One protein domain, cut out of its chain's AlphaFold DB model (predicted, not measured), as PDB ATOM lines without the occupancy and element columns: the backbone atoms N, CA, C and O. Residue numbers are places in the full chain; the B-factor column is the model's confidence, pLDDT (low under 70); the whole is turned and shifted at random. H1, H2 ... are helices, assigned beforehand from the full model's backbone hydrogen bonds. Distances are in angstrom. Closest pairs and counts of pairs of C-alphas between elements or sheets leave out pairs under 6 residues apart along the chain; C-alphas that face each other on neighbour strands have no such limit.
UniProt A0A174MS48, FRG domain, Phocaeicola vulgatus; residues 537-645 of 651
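AT A GLANCE: This is residues 537 to 645 of the 651 residues of the protein "FRG domain" of Phocaeicola vulgatus (UniProt A0A174MS48). Picture two helical hairpins laid one over the other, H1 with H2 and H3 with H4; the nearly aligned H1, H2 and H4 make a three-helix bundle, and the shorter H3 packs beside the first part of H4. Before H1, residues 537 to 554 form a long stretch with no named element that passes outside the bundle. The printed part has 109 residues, with four named helices in the order H1, H2, H3, H4 and no named strand; the class is all helix, with 66 residues in the helices. It is compact, with a radius of gyration of the C-alphas of 14.8 A, and spans 45 by 30 by 24 A.

IN THESE COORDINATES: Start at Asp 537 and read on to C-alpha 555 at (187.281, 286.288, 303.029), where H1 begins; it covers residues 555 to 572 and is 26.1 A long. Look next at H2, residues 578 to 592, which measures 20.5 A. Past residues 593 to 607 you reach H3, residues 608 to 618, 15.7 A long, with C-alpha 608 at (183.171, 270.211, 289.114). H4, residues 622 to 643, is the longest helix at 31.6 A and ends at C-alpha 643 at (184.740, 289.497, 288.847).

HOW THE PARTS SIT: Begin with the bundle of H1, H2 and H4, three helices at shallow tilts. H1 and H2 form a helical hairpin and touch, opposite ways at a shallow tilt of 14 degrees; their closest C-alphas, of Phe 566 and Ser 580, are 6.8 A apart. H4 is the hub, touching three helices. With residues 624 to 628 alone it touches H1, opposite ways at 6 degrees, and the closest C-alphas, of Val 567 and Leu 628, are 6.8 A apart. With residues 631 to 641 alone it touches H2, the same way at 9 degrees, closest at the C-alphas of Ser 592 and Phe 638, 7.0 A. H3 and H4 form the second helical hairpin, opposite ways at a shallow tilt of 27 degrees; the closest C-alphas, of Tyr 617 and Tyr 625, are 5.3 A apart. H1 and H3 are near each other, while H2 and H3 are apart. In the backbones of H1, H2 and H4 every O i to N i+4 pair is within hydrogen-bond range; in H3 it is 4 of 7.

THE WHOLE: The two C-alphas farthest apart, of Asp 537 and Lys 645, are 46.0 A apart. The printed part has no cut. The links H1 to H2 and H3 to H4 are tight; H2 to H3, 15 residues, is long. The mean pLDDT of the printed part is 72.7, and you will find values under 70 at residues 537 to 555, 592 to 604 and 642 to 645.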
ATOM      1  N   ASP A 537     177.863 253.328 307.174       41.69
ATOM      2  CA  ASP A 537     177.668 254.205 308.331       41.69
ATOM      3  C   ASP A 537     178.975 254.281 309.146       41.69
ATOM      4  O   ASP A 537     179.311 253.357 309.891       41.69
ATOM      5  N   SER A 538     179.755 255.353 308.966       37.34
ATOM      6  CA  SER A 538     181.017 255.580 309.685       37.34
ATOM      7  C   SER A 538     180.987 256.881 310.484       37.34
ATOM      8  O   SER A 538     180.745 257.958 309.943       37.34
ATOM      9  N   ARG A 539     181.277 256.780 311.787       38.72
ATOM     10  CA  ARG A 539     181.317 257.923 312.710       38.72
ATOM     11  C   ARG A 539     182.489 258.851 312.386       38.72
ATOM     12  O   ARG A 539     183.614 258.389 312.214       38.72
ATOM     13  N   ILE A 540     182.215 260.153 312.378       43.00
ATOM     14  CA  ILE A 540     183.195 261.221 312.138       43.00
ATOM     15  C   ILE A 540     184.228 261.286 313.275       43.00
ATOM     16  O   ILE A 540     183.864 261.263 314.452       43.00
ATOM     17  N   ASP A 541     185.502 261.464 312.918       38.09
ATOM     18  CA  ASP A 541     186.535 261.946 313.837       38.09
ATOM     19  C   ASP A 541     186.326 263.450 314.096       38.09
ATOM     20  O   ASP A 541     186.505 264.298 313.216       38.09
ATOM     21  N   SER A 542     185.905 263.787 315.315       39.41
ATOM     22  CA  SER A 542     185.565 265.154 315.720       39.41
ATOM     23  C   SER A 542     186.764 266.107 315.811       39.41
ATOM     24  O   SER A 542     186.556 267.305 316.002       39.41
ATOM     25  N   SER A 543     188.000 265.625 315.635       44.31
ATOM     26  CA  SER A 543     189.213 266.458 315.603       44.31
ATOM     27  C   SER A 543     189.317 267.381 314.376       44.31
ATOM     28  O   SER A 543     190.120 268.310 314.374       44.31
ATOM     29  N   ILE A 544     188.491 267.168 313.345       45.53
ATOM     30  CA  ILE A 544     188.558 267.889 312.061       45.53
ATOM     31  C   ILE A 544     188.065 269.352 312.149       45.53
ATOM     32  O   ILE A 544     188.350 270.142 311.251       45.53
ATOM     33  N   ILE A 545     187.343 269.743 313.208       44.69
ATOM     34  CA  ILE A 545     186.711 271.072 313.315       44.69
ATOM     35  C   ILE A 545     187.487 271.992 314.269       44.69
ATOM     36  O   ILE A 545     187.043 272.277 315.383       44.69
ATOM     37  N   THR A 546     188.605 272.548 313.804       44.41
ATOM     38  CA  THR A 546     189.139 273.791 314.376       44.41
ATOM     39  C   THR A 546     188.325 274.977 313.858       44.41
ATOM     40  O   THR A 546     188.527 275.502 312.763       44.41
ATOM     41  N   ARG A 547     187.350 275.412 314.667       48.47
ATOM     42  CA  ARG A 547     186.892 276.808 314.617       48.47
ATOM     43  C   ARG A 547     188.060 277.712 315.029       48.47
ATOM     44  O   ARG A 547     188.897 277.274 315.808       48.47
ATOM     45  N   GLU A 548     188.022 278.964 314.566       38.78
ATOM     46  CA  GLU A 548     189.089 279.980 314.692       38.78
ATOM     47  C   GLU A 548     190.218 279.735 313.665       38.78
ATOM     48  O   GLU A 548     190.757 278.646 313.548       38.78
ATOM     49  N   THR A 549     190.555 280.695 312.802       36.12
ATOM     50  CA  THR A 549     190.895 282.082 313.152       36.12
ATOM     51  C   THR A 549     190.061 283.153 312.435       36.12
ATOM     52  O   THR A 549     190.138 283.361 311.225       36.12
ATOM     53  N   VAL A 550     189.319 283.937 313.222       42.97
ATOM     54  CA  VAL A 550     188.864 285.270 312.801       42.97
ATOM     55  C   VAL A 550     190.054 286.217 312.967       42.97
ATOM     56  O   VAL A 550     190.413 286.537 314.096       42.97
ATOM     57  N   GLY A 551     190.689 286.648 311.869       40.00
ATOM     58  CA  GLY A 551     191.725 287.692 311.939       40.00
ATOM     59  C   GLY A 551     192.741 287.783 310.794       40.00
ATOM     60  O   GLY A 551     193.279 288.865 310.588       40.00
ATOM     61  N   SER A 552     193.019 286.706 310.045       45.72
ATOM     62  CA  SER A 552     194.134 286.698 309.066       45.72
ATOM     63  C   SER A 552     193.880 285.966 307.738       45.72
ATOM     64  O   SER A 552     194.724 286.011 306.844       45.72
ATOM     65  N   VAL A 553     192.734 285.300 307.575       54.62
ATOM     66  CA  VAL A 553     192.405 284.510 306.375       54.62
ATOM     67  C   VAL A 553     191.600 285.353 305.377       54.62
ATOM     68  O   VAL A 553     190.690 286.080 305.773       54.62
ATOM     69  N   GLN A 554     191.908 285.251 304.075       66.12
ATOM     70  CA  GLN A 554     191.157 285.962 303.029       66.12
ATOM     71  C   GLN A 554     189.658 285.591 303.078       66.12
ATOM     72  O   GLN A 554     189.347 284.401 303.205       66.12
ATOM     73  N   PRO A 555     188.719 286.549 302.904       67.88
ATOM     74  CA  PRO A 555     187.281 286.288 303.029       67.88
ATOM     75  C   PRO A 555     186.771 285.117 302.177       67.88
ATOM     76  O   PRO A 555     185.924 284.351 302.626       67.88
ATOM     77  N   PHE A 556     187.324 284.926 300.976       75.38
ATOM     78  CA  PHE A 556     186.943 283.830 300.086       75.38
ATOM     79  C   PHE A 556     187.323 282.444 300.645       75.38
ATOM     80  O   PHE A 556     186.478 281.553 300.665       75.38
ATOM     81  N   PHE A 557     188.529 282.265 301.205       72.88
ATOM     82  CA  PHE A 557     188.915 281.004 301.861       72.88
ATOM     83  C   PHE A 557     188.086 280.725 303.123       72.88
ATOM     84  O   PHE A 557     187.761 279.571 303.401       72.88
ATOM     85  N   TYR A 558     187.695 281.758 303.877       75.50
ATOM     86  CA  TYR A 558     186.774 281.588 305.006       75.50
ATOM     87  C   TYR A 558     185.404 281.057 304.546       75.50
ATOM     88  O   TYR A 558     184.880 280.105 305.129       75.50
ATOM     89  N   ILE A 559     184.846 281.629 303.473       80.50
ATOM     90  CA  ILE A 559     183.563 281.204 302.896       80.50
ATOM     91  C   ILE A 559     183.645 279.782 302.311       80.50
ATOM     92  O   ILE A 559     182.752 278.979 302.581       80.50
ATOM     93  N   LEU A 560     184.731 279.425 301.617       81.12
ATOM     94  CA  LEU A 560     184.970 278.065 301.106       81.12
ATOM     95  C   LEU A 560     185.019 277.013 302.224       81.12
ATOM     96  O   LEU A 560     184.339 275.994 302.144       81.12
ATOM     97  N   ASN A 561     185.752 277.272 303.311       80.81
ATOM     98  CA  ASN A 561     185.794 276.342 304.442       80.81
ATOM     99  C   ASN A 561     184.437 276.238 305.163       80.81
ATOM    100  O   ASN A 561     184.054 275.147 305.588       80.81
ATOM    101  N   CYS A 562     183.662 277.328 305.246       80.81
ATOM    102  CA  CYS A 562     182.280 277.260 305.734       80.81
ATOM    103  C   CYS A 562     181.383 276.401 304.821       80.81
ATOM    104  O   CYS A 562     180.523 275.682 305.327       80.81
ATOM    105  N   TYR A 563     181.589 276.451 303.503       88.94
ATOM    106  CA  TYR A 563     180.874 275.619 302.535       88.94
ATOM    107  C   TYR A 563     181.231 274.134 302.661       88.94
ATOM    108  O   TYR A 563     180.323 273.318 302.788       88.94
ATOM    109  N   PHE A 564     182.515 273.768 302.728       85.81
ATOM    110  CA  PHE A 564     182.919 272.366 302.919       85.81
ATOM    111  C   PHE A 564     182.335 271.771 304.212       85.81
ATOM    112  O   PHE A 564     181.789 270.667 304.202       85.81
ATOM    113  N   LEU A 565     182.336 272.538 305.311       79.88
ATOM    114  CA  LEU A 565     181.667 272.146 306.558       79.88
ATOM    115  C   LEU A 565     180.144 271.988 306.395       79.88
ATOM    116  O   LEU A 565     179.570 271.053 306.951       79.88
ATOM    117  N   PHE A 566     179.487 272.863 305.628       86.12
ATOM    118  CA  PHE A 566     178.054 272.763 305.325       86.12
ATOM    119  C   PHE A 566     177.713 271.517 304.486       86.12
ATOM    120  O   PHE A 566     176.715 270.849 304.775       86.12
ATOM    121  N   VAL A 567     178.539 271.174 303.488       85.06
ATOM    122  CA  VAL A 567     178.380 269.953 302.681       85.06
ATOM    123  C   VAL A 567     178.509 268.720 303.577       85.06
ATOM    124  O   VAL A 567     177.588 267.906 303.625       85.06
ATOM    125  N   LEU A 568     179.595 268.625 304.353       80.38
ATOM    126  CA  LEU A 568     179.836 267.523 305.294       80.38
ATOM    127  C   LEU A 568     178.703 267.369 306.322       80.38
ATOM    128  O   LEU A 568     178.209 266.259 306.536       80.38
ATOM    129  N   GLU A 569     178.240 268.472 306.926       80.88
ATOM    130  CA  GLU A 569     177.111 268.444 307.860       80.88
ATOM    131  C   GLU A 569     175.831 267.935 307.178       80.88
ATOM    132  O   GLU A 569     175.123 267.095 307.740       80.88
ATOM    133  N   SER A 570     175.516 268.423 305.979       84.06
ATOM    134  CA  SER A 570     174.268 268.086 305.286       84.06
ATOM    135  C   SER A 570     174.238 266.629 304.816       84.06
ATOM    136  O   SER A 570     173.221 265.952 304.987       84.06
ATOM    137  N   VAL A 571     175.364 266.128 304.295       80.44
ATOM    138  CA  VAL A 571     175.539 264.731 303.868       80.44
ATOM    139  C   VAL A 571     175.393 263.780 305.058       80.44
ATOM    140  O   VAL A 571     174.545 262.890 305.018       80.44
ATOM    141  N   HIS A 572     176.117 264.017 306.161       75.25
ATOM    142  CA  HIS A 572     176.033 263.173 307.362       75.25
ATOM    143  C   HIS A 572     174.618 263.142 307.961       75.25
ATOM    144  O   HIS A 572     174.113 262.091 308.351       75.25
ATOM    145  N   ASN A 573     173.937 264.292 308.030       76.56
ATOM    146  CA  ASN A 573     172.566 264.351 308.547       76.56
ATOM    147  C   ASN A 573     171.513 263.821 307.553       76.56
ATOM    148  O   ASN A 573     170.333 263.771 307.907       76.56
ATOM    149  N   LYS A 574     171.916 263.467 306.320       80.44
ATOM    150  CA  LYS A 574     171.055 263.099 305.179       80.44
ATOM    151  C   LYS A 574     169.943 264.124 304.903       80.44
ATOM    152  O   LYS A 574     168.894 263.783 304.364       80.44
ATOM    153  N   LYS A 575     170.155 265.376 305.312       84.88
ATOM    154  CA  LYS A 575     169.220 266.496 305.174       84.88
ATOM    155  C   LYS A 575     169.937 267.809 305.439       84.88
ATOM    156  O   LYS A 575     170.854 267.879 306.260       84.88
ATOM    157  N   ILE A 576     169.437 268.866 304.824       86.69
ATOM    158  CA  ILE A 576     169.947 270.217 305.027       86.69
ATOM    159  C   ILE A 576     169.305 270.816 306.275       86.69
ATOM    160  O   ILE A 576     168.086 270.802 306.448       86.69
ATOM    161  N   LYS A 577     170.133 271.351 307.176       86.44
ATOM    162  CA  LYS A 577     169.651 272.160 308.298       86.44
ATOM    163  C   LYS A 577     169.448 273.582 307.798       86.44
ATOM    164  O   LYS A 577     170.429 274.267 307.517       86.44
ATOM    165  N   GLN A 578     168.197 274.042 307.756       85.00
ATOM    166  CA  GLN A 578     167.861 275.389 307.277       85.00
ATOM    167  C   GLN A 578     168.687 276.480 307.976       85.00
ATOM    168  O   GLN A 578     169.228 277.354 307.316       85.00
ATOM    169  N   LYS A 579     168.915 276.359 309.293       84.06
ATOM    170  CA  LYS A 579     169.778 277.281 310.047       84.06
ATOM    171  C   LYS A 579     171.211 277.366 309.495       84.06
ATOM    172  O   LYS A 579     171.742 278.466 309.398       84.06
ATOM    173  N   SER A 580     171.835 276.238 309.147       80.88
ATOM    174  CA  SER A 580     173.196 276.206 308.586       80.88
ATOM    175  C   SER A 580     173.224 276.781 307.165       80.88
ATOM    176  O   SER A 580     174.154 277.506 306.814       80.88
ATOM    177  N   PHE A 581     172.179 276.507 306.373       87.81
ATOM    178  CA  PHE A 581     171.987 277.070 305.034       87.81
ATOM    179  C   PHE A 581     171.845 278.601 305.089       87.81
ATOM    180  O   PHE A 581     172.601 279.316 304.433       87.81
ATOM    181  N   ASP A 582     170.940 279.109 305.928       85.19
ATOM    182  CA  ASP A 582     170.690 280.543 306.109       85.19
ATOM    183  C   ASP A 582     171.915 281.270 306.680       85.19
ATOM    184  O   ASP A 582     172.207 282.396 306.283       85.19
ATOM    185  N   GLU A 583     172.670 280.641 307.590       86.19
ATOM    186  CA  GLU A 583     173.898 281.224 308.143       86.19
ATOM    187  C   GLU A 583     174.990 281.369 307.071       86.19
ATOM    188  O   GLU A 583     175.636 282.417 307.000       86.19
ATOM    189  N   LEU A 584     175.190 280.357 306.217       84.88
ATOM    190  CA  LEU A 584     176.151 280.432 305.113       84.88
ATOM    191  C   LEU A 584     175.704 281.444 304.051       84.88
ATOM    192  O   LEU A 584     176.501 282.295 303.653       84.88
ATOM    193  N   LYS A 585     174.423 281.431 303.669       87.81
ATOM    194  CA  LYS A 585     173.851 282.411 302.740       87.81
ATOM    195  C   LYS A 585     174.007 283.843 303.260       87.81
ATOM    196  O   LYS A 585     174.518 284.697 302.545       87.81
ATOM    197  N   LYS A 586     173.688 284.091 304.533       85.88
ATOM    198  CA  LYS A 586     173.869 285.403 305.169       85.88
ATOM    199  C   LYS A 586     175.338 285.829 305.232       85.88
ATOM    200  O   LYS A 586     175.632 287.012 305.088       85.88
ATOM    201  N   LYS A 587     176.280 284.896 305.431       83.75
ATOM    202  CA  LYS A 587     177.720 285.200 305.333       83.75
ATOM    203  C   LYS A 587     178.086 285.657 303.919       83.75
ATOM    204  O   LYS A 587     178.733 286.691 303.794       83.75
ATOM    205  N   ILE A 588     177.629 284.951 302.882       84.06
ATOM    206  CA  ILE A 588     177.823 285.343 301.475       84.06
ATOM    207  C   ILE A 588     177.226 286.741 301.219       84.06
ATOM    208  O   ILE A 588     177.942 287.634 300.775       84.06
ATOM    209  N   GLU A 589     175.964 286.975 301.590       82.38
ATOM    210  CA  GLU A 589     175.257 288.256 301.412       82.38
ATOM    211  C   GLU A 589     175.935 289.434 302.132       82.38
ATOM    212  O   GLU A 589     176.104 290.501 301.538       82.38
ATOM    213  N   ASN A 590     176.383 289.247 303.379       77.88
ATOM    214  CA  ASN A 590     177.124 290.270 304.129       77.88
ATOM    215  C   ASN A 590     178.398 290.706 303.382       77.88
ATOM    216  O   ASN A 590     178.738 291.890 303.361       77.88
ATOM    217  N   TYR A 591     179.097 289.758 302.752       70.19
ATOM    218  CA  TYR A 591     180.264 290.065 301.933       70.19
ATOM    219  C   TYR A 591     179.887 290.617 300.548       70.19
ATOM    220  O   TYR A 591     180.635 291.435 300.024       70.19
ATOM    221  N   SER A 592     178.722 290.299 299.973       62.00
ATOM    222  CA  SER A 592     178.275 290.834 298.670       62.00
ATOM    223  C   SER A 592     178.148 292.366 298.622       62.00
ATOM    224  O   SER A 592     178.323 292.964 297.561       62.00
ATOM    225  N   CYS A 593     177.922 293.035 299.755       55.81
ATOM    226  CA  CYS A 593     177.931 294.505 299.842       55.81
ATOM    227  C   CYS A 593     179.322 295.113 300.118       55.81
ATOM    228  O   CYS A 593     179.451 296.334 300.171       55.81
ATOM    229  N   SER A 594     180.355 294.292 300.325       61.50
ATOM    230  CA  SER A 594     181.699 294.763 300.670       61.50
ATOM    231  C   SER A 594     182.448 295.295 299.454       61.50
ATOM    232  O   SER A 594     182.397 294.716 298.364       61.50
ATOM    233  N   ASP A 595     183.223 296.362 299.652       55.19
ATOM    234  CA  ASP A 595     184.158 296.808 298.631       55.19
ATOM    235  C   ASP A 595     185.397 295.904 298.615       55.19
ATOM    236  O   ASP A 595     186.380 296.089 299.332       55.19
ATOM    237  N   PHE A 596     185.326 294.884 297.766       59.97
ATOM    238  CA  PHE A 596     186.435 293.986 297.460       59.97
ATOM    239  C   PHE A 596     187.576 294.667 296.701       59.97
ATOM    240  O   PHE A 596     188.502 293.964 296.305       59.97
ATOM    241  N   SER A 597     187.506 295.985 296.461       51.25
ATOM    242  CA  SER A 597     188.570 296.780 295.853       51.25
ATOM    243  C   SER A 597     189.951 296.337 296.329       51.25
ATOM    244  O   SER A 597     190.777 295.926 295.532       51.25
ATOM    245  N   LYS A 598     190.190 296.331 297.639       44.47
ATOM    246  CA  LYS A 598     191.551 296.275 298.193       44.47
ATOM    247  C   LYS A 598     191.904 294.970 298.927       44.47
ATOM    248  O   LYS A 598     192.961 294.917 299.545       44.47
ATOM    249  N   SER A 599     191.060 293.927 298.894       44.94
ATOM    250  CA  SER A 599     191.118 292.825 299.883       44.94
ATOM    251  C   SER A 599     191.130 291.362 299.386       44.94
ATOM    252  O   SER A 599     191.207 290.466 300.228       44.94
ATOM    253  N   CYS A 600     191.049 291.056 298.080       48.06
ATOM    254  CA  CYS A 600     190.827 289.673 297.611       48.06
ATOM    255  C   CYS A 600     191.675 289.249 296.386       48.06
ATOM    256  O   CYS A 600     191.269 289.393 295.234       48.06
ATOM    257  N   HIS A 601     192.849 288.658 296.628       50.47
ATOM    258  CA  HIS A 601     193.767 288.236 295.555       50.47
ATOM    259  C   HIS A 601     193.384 286.912 294.865       50.47
ATOM    260  O   HIS A 601     193.926 286.605 293.806       50.47
ATOM    261  N   PHE A 602     192.479 286.121 295.449       53.50
ATOM    262  CA  PHE A 602     192.088 284.806 294.939       53.50
ATOM    263  C   PHE A 602     190.562 284.717 294.793       53.50
ATOM    264  O   PHE A 602     189.839 284.817 295.783       53.50
ATOM    265  N   THR A 603     190.075 284.564 293.556       58.59
ATOM    266  CA  THR A 603     188.651 284.753 293.198       58.59
ATOM    267  C   THR A 603     188.066 283.636 292.324       58.59
ATOM    268  O   THR A 603     187.059 283.858 291.651       58.59
ATOM    269  N   LYS A 604     188.686 282.446 292.282       68.62
ATOM    270  CA  LYS A 604     188.154 281.283 291.549       68.62
ATOM    271  C   LYS A 604     188.450 279.973 292.281       68.62
ATOM    272  O   LYS A 604     189.599 279.724 292.623       68.62
ATOM    273  N   TRP A 605     187.430 279.144 292.474       78.56
ATOM    274  CA  TRP A 605     187.543 277.746 292.907       78.56
ATOM    275  C   TRP A 605     186.845 276.863 291.860       78.56
ATOM    276  O   TRP A 605     185.999 277.371 291.122       78.56
ATOM    277  N   ASP A 606     187.227 275.592 291.737       80.06
ATOM    278  CA  ASP A 606     186.572 274.644 290.824       80.06
ATOM    279  C   ASP A 606     185.687 273.699 291.641       80.06
ATOM    280  O   ASP A 606     186.150 273.106 292.611       80.06
ATOM    281  N   PHE A 607     184.407 273.596 291.288       84.94
ATOM    282  CA  PHE A 607     183.432 272.773 292.009       84.94
ATOM    283  C   PHE A 607     183.003 271.533 291.209       84.94
ATOM    284  O   PHE A 607     182.124 270.802 291.655       84.94
ATOM    285  N   SER A 608     183.605 271.269 290.042       84.62
ATOM    286  CA  SER A 608     183.171 270.211 289.114       84.62
ATOM    287  C   SER A 608     183.113 268.811 289.741       84.62
ATOM    288  O   SER A 608     182.084 268.141 289.625       84.62
ATOM    289  N   ASP A 609     184.153 268.385 290.464       83.31
ATOM    290  CA  ASP A 609     184.183 267.075 291.133       83.31
ATOM    291  C   ASP A 609     183.167 266.971 292.280       83.31
ATOM    292  O   ASP A 609     182.502 265.946 292.443       83.31
ATOM    293  N   ILE A 610     182.994 268.052 293.049       86.81
ATOM    294  CA  ILE A 610     181.996 268.132 294.126       86.81
ATOM    295  C   ILE A 610     180.587 268.020 293.531       86.81
ATOM    296  O   ILE A 610     179.803 267.182 293.974       86.81
ATOM    297  N   THR A 611     180.287 268.784 292.481       88.75
ATOM    298  CA  THR A 611     179.011 268.750 291.753       88.75
ATOM    299  C   THR A 611     178.741 267.369 291.149       88.75
ATOM    300  O   THR A 611     177.666 266.807 291.361       88.75
ATOM    301  N   SER A 612     179.736 266.757 290.497       87.06
ATOM    302  CA  SER A 612     179.621 265.400 289.944       87.06
ATOM    303  C   SER A 612     179.385 264.331 291.018       87.06
ATOM    304  O   SER A 612     178.773 263.299 290.727       87.06
ATOM    305  N   LEU A 613     179.866 264.533 292.249       85.56
ATOM    306  CA  LEU A 613     179.567 263.641 293.367       85.56
ATOM    307  C   LEU A 613     178.184 263.927 293.976       85.56
ATOM    308  O   LEU A 613     177.478 262.976 294.317       85.56
ATOM    309  N   ILE A 614     177.763 265.195 294.046       87.81
ATOM    310  CA  ILE A 614     176.428 265.616 294.503       87.81
ATOM    311  C   ILE A 614     175.321 265.074 293.585       87.81
ATOM    312  O   ILE A 614     174.294 264.625 294.093       87.81
ATOM    313  N   ASP A 615     175.525 265.014 292.263       85.88
ATOM    314  CA  ASP A 615     174.541 264.459 291.314       85.88
ATOM    315  C   ASP A 615     174.116 263.009 291.630       85.88
ATOM    316  O   ASP A 615     172.989 262.618 291.318       85.88
ATOM    317  N   ASN A 616     174.935 262.219 292.339       83.25
ATOM    318  CA  ASN A 616     174.551 260.867 292.777       83.25
ATOM    319  C   ASN A 616     173.401 260.870 293.808       83.25
ATOM    320  O   ASN A 616     172.681 259.878 293.938       83.25
ATOM    321  N   TYR A 617     173.181 261.983 294.517       82.38
ATOM    322  CA  TYR A 617     172.069 262.139 295.461       82.38
ATOM    323  C   TYR A 617     170.736 262.457 294.772       82.38
ATOM    324  O   TYR A 617     169.681 262.302 295.382       82.38
ATOM    325  N   LYS A 618     170.746 262.837 293.489       84.38
ATOM    326  CA  LYS A 618     169.558 263.260 292.727       84.38
ATOM    327  C   LYS A 618     168.420 262.236 292.717       84.38
ATOM    328  O   LYS A 618     167.257 262.623 292.694       84.38
ATOM    329  N   GLN A 619     168.753 260.943 292.731       78.62
ATOM    330  CA  GLN A 619     167.778 259.845 292.754       78.62
ATOM    331  C   GLN A 619     167.507 259.294 294.163       78.62
ATOM    332  O   GLN A 619     166.432 258.755 294.405       78.62
ATOM    333  N   SER A 620     168.465 259.406 295.089       77.62
ATOM    334  CA  SER A 620     168.390 258.788 296.423       77.62
ATOM    335  C   SER A 620     167.897 259.737 297.519       77.62
ATOM    336  O   SER A 620     167.287 259.286 298.488       77.62
ATOM    337  N   ASN A 621     168.141 261.044 297.383       82.50
ATOM    338  CA  ASN A 621     167.717 262.085 298.315       82.50
ATOM    339  C   ASN A 621     167.651 263.450 297.601       82.50
ATOM    340  O   ASN A 621     168.592 264.248 297.642       82.50
ATOM    341  N   PHE A 622     166.527 263.703 296.928       83.94
ATOM    342  CA  PHE A 622     166.345 264.885 296.083       83.94
ATOM    343  C   PHE A 622     166.423 266.215 296.855       83.94
ATOM    344  O   PHE A 622     166.972 267.183 296.334       83.94
ATOM    345  N   ASP A 623     165.944 266.269 298.101       83.12
ATOM    346  CA  ASP A 623     165.985 267.494 298.915       83.12
ATOM    347  C   ASP A 623     167.420 267.862 299.323       83.12
ATOM    348  O   ASP A 623     167.813 269.031 299.261       83.12
ATOM    349  N   LEU A 624     168.227 266.856 299.689       85.31
ATOM    350  CA  LEU A 624     169.655 267.028 299.955       85.31
ATOM    351  C   LEU A 624     170.404 267.450 298.685       85.31
ATOM    352  O   LEU A 624     171.174 268.405 298.732       85.31
ATOM    353  N   TYR A 625     170.149 266.781 297.556       88.25
ATOM    354  CA  TYR A 625     170.700 267.156 296.251       88.25
ATOM    355  C   TYR A 625     170.410 268.625 295.920       88.25
ATOM    356  O   TYR A 625     171.333 269.405 295.690       88.25
ATOM    357  N   ASN A 626     169.135 269.013 295.952       89.25
ATOM    358  CA  ASN A 626     168.678 270.330 295.531       89.25
ATOM    359  C   ASN A 626     169.339 271.448 296.347       89.25
ATOM    360  O   ASN A 626     169.948 272.350 295.779       89.25
ATOM    361  N   GLY A 627     169.301 271.385 297.681       88.38
ATOM    362  CA  GLY A 627     169.885 272.460 298.485       88.38
ATOM    363  C   GLY A 627     171.424 272.467 298.521       88.38
ATOM    364  O   GLY A 627     172.005 273.536 298.714       88.38
ATOM    365  N   LEU A 628     172.101 271.333 298.282       90.69
ATOM    366  CA  LEU A 628     173.554 271.316 298.060       90.69
ATOM    367  C   LEU A 628     173.906 272.005 296.732       90.69
ATOM    368  O   LEU A 628     174.791 272.862 296.705       90.69
ATOM    369  N   MET A 629     173.171 271.702 295.657       90.81
ATOM    370  CA  MET A 629     173.326 272.361 294.355       90.81
ATOM    371  C   MET A 629     173.042 273.866 294.436       90.81
ATOM    372  O   MET A 629     173.853 274.663 293.973       90.81
ATOM    373  N   VAL A 630     171.947 274.280 295.086       91.81
ATOM    374  CA  VAL A 630     171.592 275.703 295.254       91.81
ATOM    375  C   VAL A 630     172.643 276.460 296.070       91.81
ATOM    376  O   VAL A 630     172.987 277.587 295.719       91.81
ATOM    377  N   MET A 631     173.191 275.864 297.135       91.62
ATOM    378  CA  MET A 631     174.273 276.511 297.884       91.62
ATOM    379  C   MET A 631     175.548 276.634 297.040       91.62
ATOM    380  O   MET A 631     176.200 277.672 297.078       91.62
ATOM    381  N   THR A 632     175.873 275.618 296.236       91.25
ATOM    382  CA  THR A 632     177.019 275.652 295.308       91.25
ATOM    383  C   THR A 632     176.856 276.777 294.280       91.25
ATOM    384  O   THR A 632     177.749 277.609 294.145       91.25
ATOM    385  N   ALA A 633     175.671 276.903 293.671       88.31
ATOM    386  CA  ALA A 633     175.342 278.003 292.762       88.31
ATOM    387  C   ALA A 633     175.462 279.387 293.436       88.31
ATOM    388  O   ALA A 633     176.011 280.311 292.845       88.31
ATOM    389  N   HIS A 634     175.047 279.538 294.702       87.94
ATOM    390  CA  HIS A 634     175.242 280.792 295.446       87.94
ATOM    391  C   HIS A 634     176.727 281.164 295.656       87.94
ATOM    392  O   HIS A 634     177.049 282.355 295.718       87.94
ATOM    393  N   LEU A 635     177.644 280.192 295.743       87.12
ATOM    394  CA  LEU A 635     179.089 280.464 295.742       87.12
ATOM    395  C   LEU A 635     179.612 280.845 294.352       87.12
ATOM    396  O   LEU A 635     180.462 281.733 294.256       87.12
ATOM    397  N   GLU A 636     179.104 280.225 293.288       84.75
ATOM    398  CA  GLU A 636     179.456 280.573 291.907       84.75
ATOM    399  C   GLU A 636     178.951 281.977 291.524       84.75
ATOM    400  O   GLU A 636     179.701 282.758 290.935       84.75
ATOM    401  N   ASP A 637     177.745 282.361 291.955       84.19
ATOM    402  CA  ASP A 637     177.203 283.721 291.826       84.19
ATOM    403  C   ASP A 637     178.069 284.748 292.573       84.19
ATOM    404  O   ASP A 637     178.408 285.806 292.037       84.19
ATOM    405  N   PHE A 638     178.469 284.439 293.811       82.38
ATOM    406  CA  PHE A 638     179.361 285.286 294.606       82.38
ATOM    407  C   PHE A 638     180.727 285.464 293.923       82.38
ATOM    408  O   PHE A 638     181.256 286.577 293.839       82.38
ATOM    409  N   MET A 639     181.264 284.384 293.353       80.12
ATOM    410  CA  MET A 639     182.483 284.379 292.549       80.12
ATOM    411  C   MET A 639     182.339 285.239 291.276       80.12
ATOM    412  O   MET A 639     183.216 286.053 290.972       80.12
ATOM    413  N   ALA A 640     181.222 285.133 290.552       72.88
ATOM    414  CA  ALA A 640     180.929 285.939 289.364       72.88
ATOM    415  C   ALA A 640     180.750 287.433 289.693       72.88
ATOM    416  O   ALA A 640     181.359 288.292 289.047       72.88
ATOM    417  N   TYR A 641     180.004 287.752 290.755       74.81
ATOM    418  CA  TYR A 641     179.850 289.115 291.265       74.81
ATOM    419  C   TYR A 641     181.207 289.761 291.567       74.81
ATOM    420  O   TYR A 641     181.456 290.903 291.161       74.81
ATOM    421  N   ILE A 642     182.120 289.016 292.205       69.62
ATOM    422  CA  ILE A 642     183.473 289.488 292.504       69.62
ATOM    423  C   ILE A 642     184.244 289.873 291.227       69.62
ATOM    424  O   ILE A 642     184.997 290.849 291.263       69.62
ATOM    425  N   ASN A 643     184.035 289.198 290.098       65.50
ATOM    426  CA  ASN A 643     184.740 289.497 288.847       65.50
ATOM    427  C   ASN A 643     184.131 290.674 288.042       65.50
ATOM    428  O   ASN A 643     184.834 291.299 287.254       65.50
ATOM    429  N   SER A 644     182.859 291.027 288.260       62.91
ATOM    430  CA  SER A 644     182.072 291.935 287.392       62.91
ATOM    431  C   SER A 644     182.427 293.441 287.383       62.91
ATOM    432  O   SER A 644     181.866 294.198 286.592       62.91
ATOM    433  N   LYS A 645     183.305 293.934 288.266       65.31
ATOM    434  CA  LYS A 645     183.419 295.379 288.578       65.31
ATOM    435  C   LYS A 645     184.597 296.125 287.877       65.31
ATOM    436  O   LYS A 645     185.305 296.843 288.575       65.31
TER     437      LYS A 645